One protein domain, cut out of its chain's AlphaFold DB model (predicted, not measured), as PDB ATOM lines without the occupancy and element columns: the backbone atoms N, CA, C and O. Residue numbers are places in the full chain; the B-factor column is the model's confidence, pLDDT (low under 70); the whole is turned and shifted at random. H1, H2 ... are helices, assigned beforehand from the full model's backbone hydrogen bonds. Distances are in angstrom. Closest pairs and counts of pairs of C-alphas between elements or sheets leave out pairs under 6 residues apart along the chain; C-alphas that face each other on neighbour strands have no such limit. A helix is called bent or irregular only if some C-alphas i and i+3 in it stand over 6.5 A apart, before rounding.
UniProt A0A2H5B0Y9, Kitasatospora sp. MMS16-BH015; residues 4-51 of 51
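AT A GLANCE: This is residues 4 to 51 of the 51 residues of a protein of Kitasatospora sp. MMS16-BH015 (UniProt A0A2H5B0Y9). Two long helices, H1 and then H2, meet near their ends in a wide, open V, with a tight link at the corner and both arms sticking out free. The printed part has 48 residues, with two named helices and no named strand, and its class is all helix. It is extended, with a radius of gyration of the C-alphas of 19.1 A and spans of 61 by 24 by 5 A.

HOW THE PARTS SIT: H1, residues 4 to 28, is the longest helix. H2, residues 31 to 49, follows after a tight link of 2 residues. H1 and H2 meet only through their link and are near each other, with 7 pairs of C-alphas within 10 A. Residues 4 to 24 of H1 stand free, and so do residues 37 to 51, of which 37 to 49 belong to H2. Of the O i to N i+4 pairs, 19 of 21 in H1 and 14 of 15 in H2 are within hydrogen-bond range.

IN THESE COORDINATES: H1 begins at C-alpha 4, (37.897, 43.916, -35.655), and is 36.2 A long from first to last C-alpha. It is irregular, but only just: C-alphas 6 and 9 are 6.6 A apart. H2 measures 27.4 A and ends at C-alpha 49, (18.206, -13.623, -35.643).

THE WHOLE: The C-alphas of Ile 4 and Glu 51, the two farthest apart, are 61.3 A apart. The printed part has no cut. Mean pLDDT of the printed part is 86.2; residues 31 to 32 and residue 51 are under 70.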
ATOM      1  N   ILE A   4      38.736  44.492 -34.607       83.19
ATOM      2  CA  ILE A   4      37.897  43.916 -35.655       83.19
ATOM      3  C   ILE A   4      38.515  42.627 -36.214       83.19
ATOM      4  O   ILE A   4      37.821  41.628 -36.363       83.19
ATOM      5  N   SER A   5      39.828  42.583 -36.462       87.38
ATOM      6  CA  SER A   5      40.468  41.367 -36.983       87.38
ATOM      7  C   SER A   5      40.536  40.240 -35.952       87.38
ATOM      8  O   SER A   5      40.704  39.090 -36.338       87.38
ATOM      9  N   ALA A   6      40.402  40.546 -34.658       88.69
ATOM     10  CA  ALA A   6      40.355  39.532 -33.606       88.69
ATOM     11  C   ALA A   6      38.986  38.833 -33.524       88.69
ATOM     12  O   ALA A   6      38.928  37.648 -33.210       88.69
ATOM     13  N   ILE A   7      37.891  39.541 -33.834       88.81
ATOM     14  CA  ILE A   7      36.528  38.990 -33.751       88.81
ATOM     15  C   ILE A   7      36.030  38.373 -35.063       88.81
ATOM     16  O   ILE A   7      35.177  37.489 -35.046       88.81
ATOM     17  N   VAL A   8      36.580  38.789 -36.206       93.75
ATOM     18  CA  VAL A   8      36.191  38.256 -37.521       93.75
ATOM     19  C   VAL A   8      36.407  36.735 -37.634       93.75
ATOM     20  O   VAL A   8      35.463  36.056 -38.037       93.75
ATOM     21  N   PRO A   9      37.562  36.152 -37.245       94.12
ATOM     22  CA  PRO A   9      37.768  34.705 -37.327       94.12
ATOM     23  C   PRO A   9      36.742  33.871 -36.535       94.12
ATOM     24  O   PRO A   9      36.120  32.993 -37.138       94.12
ATOM     25  N   PRO A  10      36.488  34.122 -35.231       95.38
ATOM     26  CA  PRO A  10      35.481  33.357 -34.498       95.38
ATOM     27  C   PRO A  10      34.058  33.594 -35.023       95.38
ATOM     28  O   PRO A  10      33.260  32.657 -35.026       95.38
ATOM     29  N   LEU A  11      33.740  34.793 -35.527       95.69
ATOM     30  CA  LEU A  11      32.425  35.080 -36.106       95.69
ATOM     31  C   LEU A  11      32.161  34.253 -37.374       95.69
ATOM     32  O   LEU A  11      31.095  33.653 -37.508       95.69
ATOM     33  N   VAL A  12      33.136  34.180 -38.285       97.06
ATOM     34  CA  VAL A  12      33.032  33.364 -39.507       97.06
ATOM     35  C   VAL A  12      32.855  31.888 -39.156       97.06
ATOM     36  O   VAL A  12      32.001  31.219 -39.741       97.06
ATOM     37  N   MET A  13      33.606  31.393 -38.168       97.62
ATOM     38  CA  MET A  13      33.484  30.007 -37.710       97.62
ATOM     39  C   MET A  13      32.106  29.717 -37.116       97.62
ATOM     40  O   MET A  13      31.501  28.704 -37.459       97.62
ATOM     41  N   ALA A  14      31.570  30.618 -36.288       97.25
ATOM     42  CA  ALA A  14      30.238  30.462 -35.708       97.25
ATOM     43  C   ALA A  14      29.143  30.411 -36.786       97.25
ATOM     44  O   ALA A  14      28.262  29.551 -36.738       97.25
ATOM     45  N   ILE A  15      29.223  31.290 -37.789       98.19
ATOM     46  CA  ILE A  15      28.268  31.319 -38.903       98.19
ATOM     47  C   ILE A  15      28.375  30.035 -39.735       98.19
ATOM     48  O   ILE A  15      27.362  29.377 -39.981       98.19
ATOM     49  N   GLY A  16      29.590  29.647 -40.133       98.00
ATOM     50  CA  GLY A  16      29.823  28.439 -40.927       98.00
ATOM     51  C   GLY A  16      29.342  27.172 -40.216       98.00
ATOM     52  O   GLY A  16      28.613  26.368 -40.799       98.00
ATOM     53  N   PHE A  17      29.672  27.031 -38.931       97.25
ATOM     54  CA  PHE A  17      29.215  25.908 -38.117       97.25
ATOM     55  C   PHE A  17      27.691  25.904 -37.938       97.25
ATOM     56  O   PHE A  17      27.059  24.856 -38.062       97.25
ATOM     57  N   GLY A  18      27.073  27.072 -37.736       97.81
ATOM     58  CA  GLY A  18      25.617  27.196 -37.648       97.81
ATOM     59  C   GLY A  18      24.899  26.711 -38.913       97.81
ATOM     60  O   GLY A  18      23.913  25.971 -38.823       97.81
ATOM     61  N   PHE A  19      25.413  27.057 -40.097       97.62
ATOM     62  CA  PHE A  19      24.876  26.555 -41.367       97.62
ATOM     63  C   PHE A  19      25.034  25.044 -41.515       97.62
ATOM     64  O   PHE A  19      24.084  24.379 -41.934       97.62
ATOM     65  N   LEU A  20      26.193  24.499 -41.138       96.25
ATOM     66  CA  LEU A  20      26.442  23.060 -41.173       96.25
ATOM     67  C   LEU A  20      25.450  22.302 -40.284       96.25
ATOM     68  O   LEU A  20      24.788  21.376 -40.753       96.25
ATOM     69  N   VAL A  21      25.277  22.735 -39.033       94.94
ATOM     70  CA  VAL A  21      24.318  22.124 -38.097       94.94
ATOM     71  C   VAL A  21      22.898  22.191 -38.658       94.94
ATOM     72  O   VAL A  21      22.180  21.190 -38.662       94.94
ATOM     73  N   ARG A  22      22.490  23.341 -39.206       94.06
ATOM     74  CA  ARG A  22      21.165  23.488 -39.823       94.06
ATOM     75  C   ARG A  22      20.977  22.568 -41.031       94.06
ATOM     76  O   ARG A  22      19.881  22.031 -41.207       94.06
ATOM     77  N   ALA A  23      22.008  22.383 -41.852       92.50
ATOM     78  CA  ALA A  23      21.968  21.466 -42.986       92.50
ATOM     79  C   ALA A  23      21.818  20.009 -42.525       92.50
ATOM     80  O   ALA A  23      20.961  19.302 -43.055       92.50
ATOM     81  N   ILE A  24      22.566  19.594 -41.498       89.44
ATOM     82  CA  ILE A  24      22.482  18.248 -40.910       89.44
ATOM     83  C   ILE A  24      21.079  17.987 -40.355       89.44
ATOM     84  O   ILE A  24      20.446  17.009 -40.744       89.44
ATOM     85  N   ILE A  25      20.549  18.896 -39.527       86.62
ATOM     86  CA  ILE A  25      19.200  18.762 -38.952       86.62
ATOM     87  C   ILE A  25      18.148  18.637 -40.055       86.62
ATOM     88  O   ILE A  25      17.205  17.862 -39.928       86.62
ATOM     89  N   ARG A  26      18.292  19.383 -41.155       83.88
ATOM     90  CA  ARG A  26      17.342  19.313 -42.270       83.88
ATOM     91  C   ARG A  26      17.508  18.048 -43.116       83.88
ATOM     92  O   ARG A  26      16.519  17.567 -43.651       83.88
ATOM     93  N   SER A  27      18.726  17.523 -43.224       79.69
ATOM     94  CA  SER A  27      19.028  16.275 -43.933       79.69
ATOM     95  C   SER A  27      18.518  15.043 -43.182       79.69
ATOM     96  O   SER A  27      18.026  14.110 -43.805       79.69
ATOM     97  N   GLN A  28      18.625  15.056 -41.853       75.62
ATOM     98  CA  GLN A  28      18.192  13.970 -40.968       75.62
ATOM     99  C   GLN A  28      16.765  14.176 -40.435       75.62
ATOM    100  O   GLN A  28      16.226  13.322 -39.747       75.62
ATOM    101  N   GLY A  29      16.127  15.317 -40.702       70.81
ATOM    102  CA  GLY A  29      14.810  15.659 -40.169       70.81
ATOM    103  C   GLY A  29      13.655  15.126 -41.022       70.81
ATOM    104  O   GLY A  29      13.652  15.257 -42.245       70.81
ATOM    105  N   GLY A  30      12.621  14.577 -40.379       70.69
ATOM    106  CA  GLY A  30      11.370  14.178 -41.035       70.69
ATOM    107  C   GLY A  30      11.439  12.808 -41.714       70.69
ATOM    108  O   GLY A  30      11.793  11.814 -41.084       70.69
ATOM    109  N   ALA A  31      11.068  12.740 -42.996       64.94
ATOM    110  CA  ALA A  31      10.910  11.480 -43.731       64.94
ATOM    111  C   ALA A  31      12.205  10.658 -43.875       64.94
ATOM    112  O   ALA A  31      12.124   9.443 -44.041       64.94
ATOM    113  N   GLN A  32      13.384  11.292 -43.814       69.81
ATOM    114  CA  GLN A  32      14.663  10.575 -43.860       69.81
ATOM    115  C   GLN A  32      14.986   9.873 -42.542       69.81
ATOM    116  O   GLN A  32      15.362   8.706 -42.576       69.81
ATOM    117  N   LYS A  33      14.697  10.508 -41.397       71.81
ATOM    118  CA  LYS A  33      14.864   9.880 -40.082       71.81
ATOM    119  C   LYS A  33      14.098   8.568 -39.971       71.81
ATOM    120  O   LYS A  33      14.637   7.574 -39.520       71.81
ATOM    121  N   GLY A  34      12.849   8.548 -40.445       75.62
ATOM    122  CA  GLY A  34      12.024   7.338 -40.407       75.62
ATOM    123  C   GLY A  34      12.597   6.189 -41.242       75.62
ATOM    124  O   GLY A  34      12.421   5.029 -40.884       75.62
ATOM    125  N   LYS A  35      13.312   6.491 -42.334       75.44
ATOM    126  CA  LYS A  35      14.006   5.474 -43.137       75.44
ATOM    127  C   LYS A  35      15.280   4.991 -42.457       75.44
ATOM    128  O   LYS A  35      15.537   3.793 -42.474       75.44
ATOM    129  N   GLU A  36      16.050   5.902 -41.867       80.94
ATOM    130  CA  GLU A  36      17.244   5.561 -41.087       80.94
ATOM    131  C   GLU A  36      16.878   4.705 -39.866       80.94
ATOM    132  O   GLU A  36      17.472   3.648 -39.668       80.94
ATOM    133  N   ASP A  37      15.836   5.087 -39.124       84.25
ATOM    134  CA  ASP A  37      15.321   4.343 -37.970       84.25
ATOM    135  C   ASP A  37      14.796   2.955 -38.395       84.25
ATOM    136  O   ASP A  37      15.093   1.953 -37.744       84.25
ATOM    137  N   ALA A  38      14.075   2.853 -39.521       83.75
ATOM    138  CA  ALA A  38      13.588   1.571 -40.043       83.75
ATOM    139  C   ALA A  38      14.719   0.653 -40.536       83.75
ATOM    140  O   ALA A  38      14.674  -0.560 -40.320       83.75
ATOM    141  N   ALA A  39      15.743   1.213 -41.184       87.12
ATOM    142  CA  ALA A  39      16.927   0.463 -41.586       87.12
ATOM    143  C   ALA A  39      17.718  -0.025 -40.362       87.12
ATOM    144  O   ALA A  39      18.151  -1.178 -40.338       87.12
ATOM    145  N   ALA A  40      17.851   0.810 -39.327       89.62
ATOM    146  CA  ALA A  40      18.490   0.441 -38.068       89.62
ATOM    147  C   ALA A  40      17.723  -0.677 -37.339       89.62
ATOM    148  O   ALA A  40      18.331  -1.656 -36.905       89.62
ATOM    149  N   GLU A  41      16.391  -0.588 -37.272       90.12
ATOM    150  CA  GLU A  41      15.516  -1.655 -36.763       90.12
ATOM    151  C   GLU A  41      15.700  -2.964 -37.547       90.12
ATOM    152  O   GLU A  41      15.823  -4.033 -36.948       90.12
ATOM    153  N   ALA A  42      15.742  -2.900 -38.880       88.06
ATOM    154  CA  ALA A  42      15.930  -4.076 -39.724       88.06
ATOM    155  C   ALA A  42      17.293  -4.745 -39.480       88.06
ATOM    156  O   ALA A  42      17.345  -5.966 -39.333       88.06
ATOM    157  N   MET A  43      18.368  -3.956 -39.363       90.56
ATOM    158  CA  MET A  43      19.705  -4.456 -39.014       90.56
ATOM    159  C   MET A  43      19.752  -5.057 -37.604       90.56
ATOM    160  O   MET A  43      20.378  -6.093 -37.388       90.56
ATOM    161  N   ALA A  44      19.072  -4.442 -36.637       90.44
ATOM    162  CA  ALA A  44      18.994  -4.974 -35.280       90.44
ATOM    163  C   ALA A  44      18.239  -6.314 -35.233       90.44
ATOM    164  O   ALA A  44      18.619  -7.215 -34.483       90.44
ATOM    165  N   ARG A  45      17.188  -6.476 -36.049       88.62
ATOM    166  CA  ARG A  45      16.444  -7.741 -36.165       88.62
ATOM    167  C   ARG A  45      17.271  -8.843 -36.815       88.62
ATOM    168  O   ARG A  45      17.248  -9.960 -36.311       88.62
ATOM    169  N   THR A  46      18.006  -8.552 -37.889       88.56
ATOM    170  CA  THR A  46      18.905  -9.544 -38.500       88.56
ATOM    171  C   THR A  46      20.044  -9.931 -37.566       88.56
ATOM    172  O   THR A  46      20.355 -11.114 -37.484       88.56
ATOM    173  N   ALA A  47      20.612  -8.982 -36.815       87.62
ATOM    174  CA  ALA A  47      21.639  -9.280 -35.817       87.62
ATOM    175  C   ALA A  47      21.124 -10.233 -34.724       87.62
ATOM    176  O   ALA A  47      21.784 -11.219 -34.424       87.62
ATOM    177  N   ARG A  48      19.919  -9.991 -34.188       84.06
ATOM    178  CA  ARG A  48      19.294 -10.875 -33.184       84.06
ATOM    179  C   ARG A  48      18.887 -12.245 -33.723       84.06
ATOM    180  O   ARG A  48      18.772 -13.175 -32.945       84.06
ATOM    181  N   ALA A  49      18.591 -12.357 -35.017       76.38
ATOM    182  CA  ALA A  49      18.206 -13.623 -35.643       76.38
ATOM    183  C   ALA A  49      19.411 -14.496 -36.039       76.38
ATOM    184  O   ALA A  49      19.225 -15.657 -36.394       76.38
ATOM    185  N   ALA A  50      20.619 -13.925 -36.039       72.31
ATOM    186  CA  ALA A  50      21.873 -14.625 -36.307       72.31
ATOM    187  C   ALA A  50      22.575 -15.122 -35.026       72.31
ATOM    188  O   ALA A  50      23.608 -15.783 -35.132       72.31
ATOM    189  N   GLU A  51      22.028 -14.785 -33.855       57.03
ATOM    190  CA  GLU A  51      22.416 -15.280 -32.525       57.03
ATOM    191  C   GLU A  51      21.554 -16.495 -32.145       57.03
ATOM    192  O   GLU A  51      22.122 -17.469 -31.603       57.03
TER     193      GLU A  51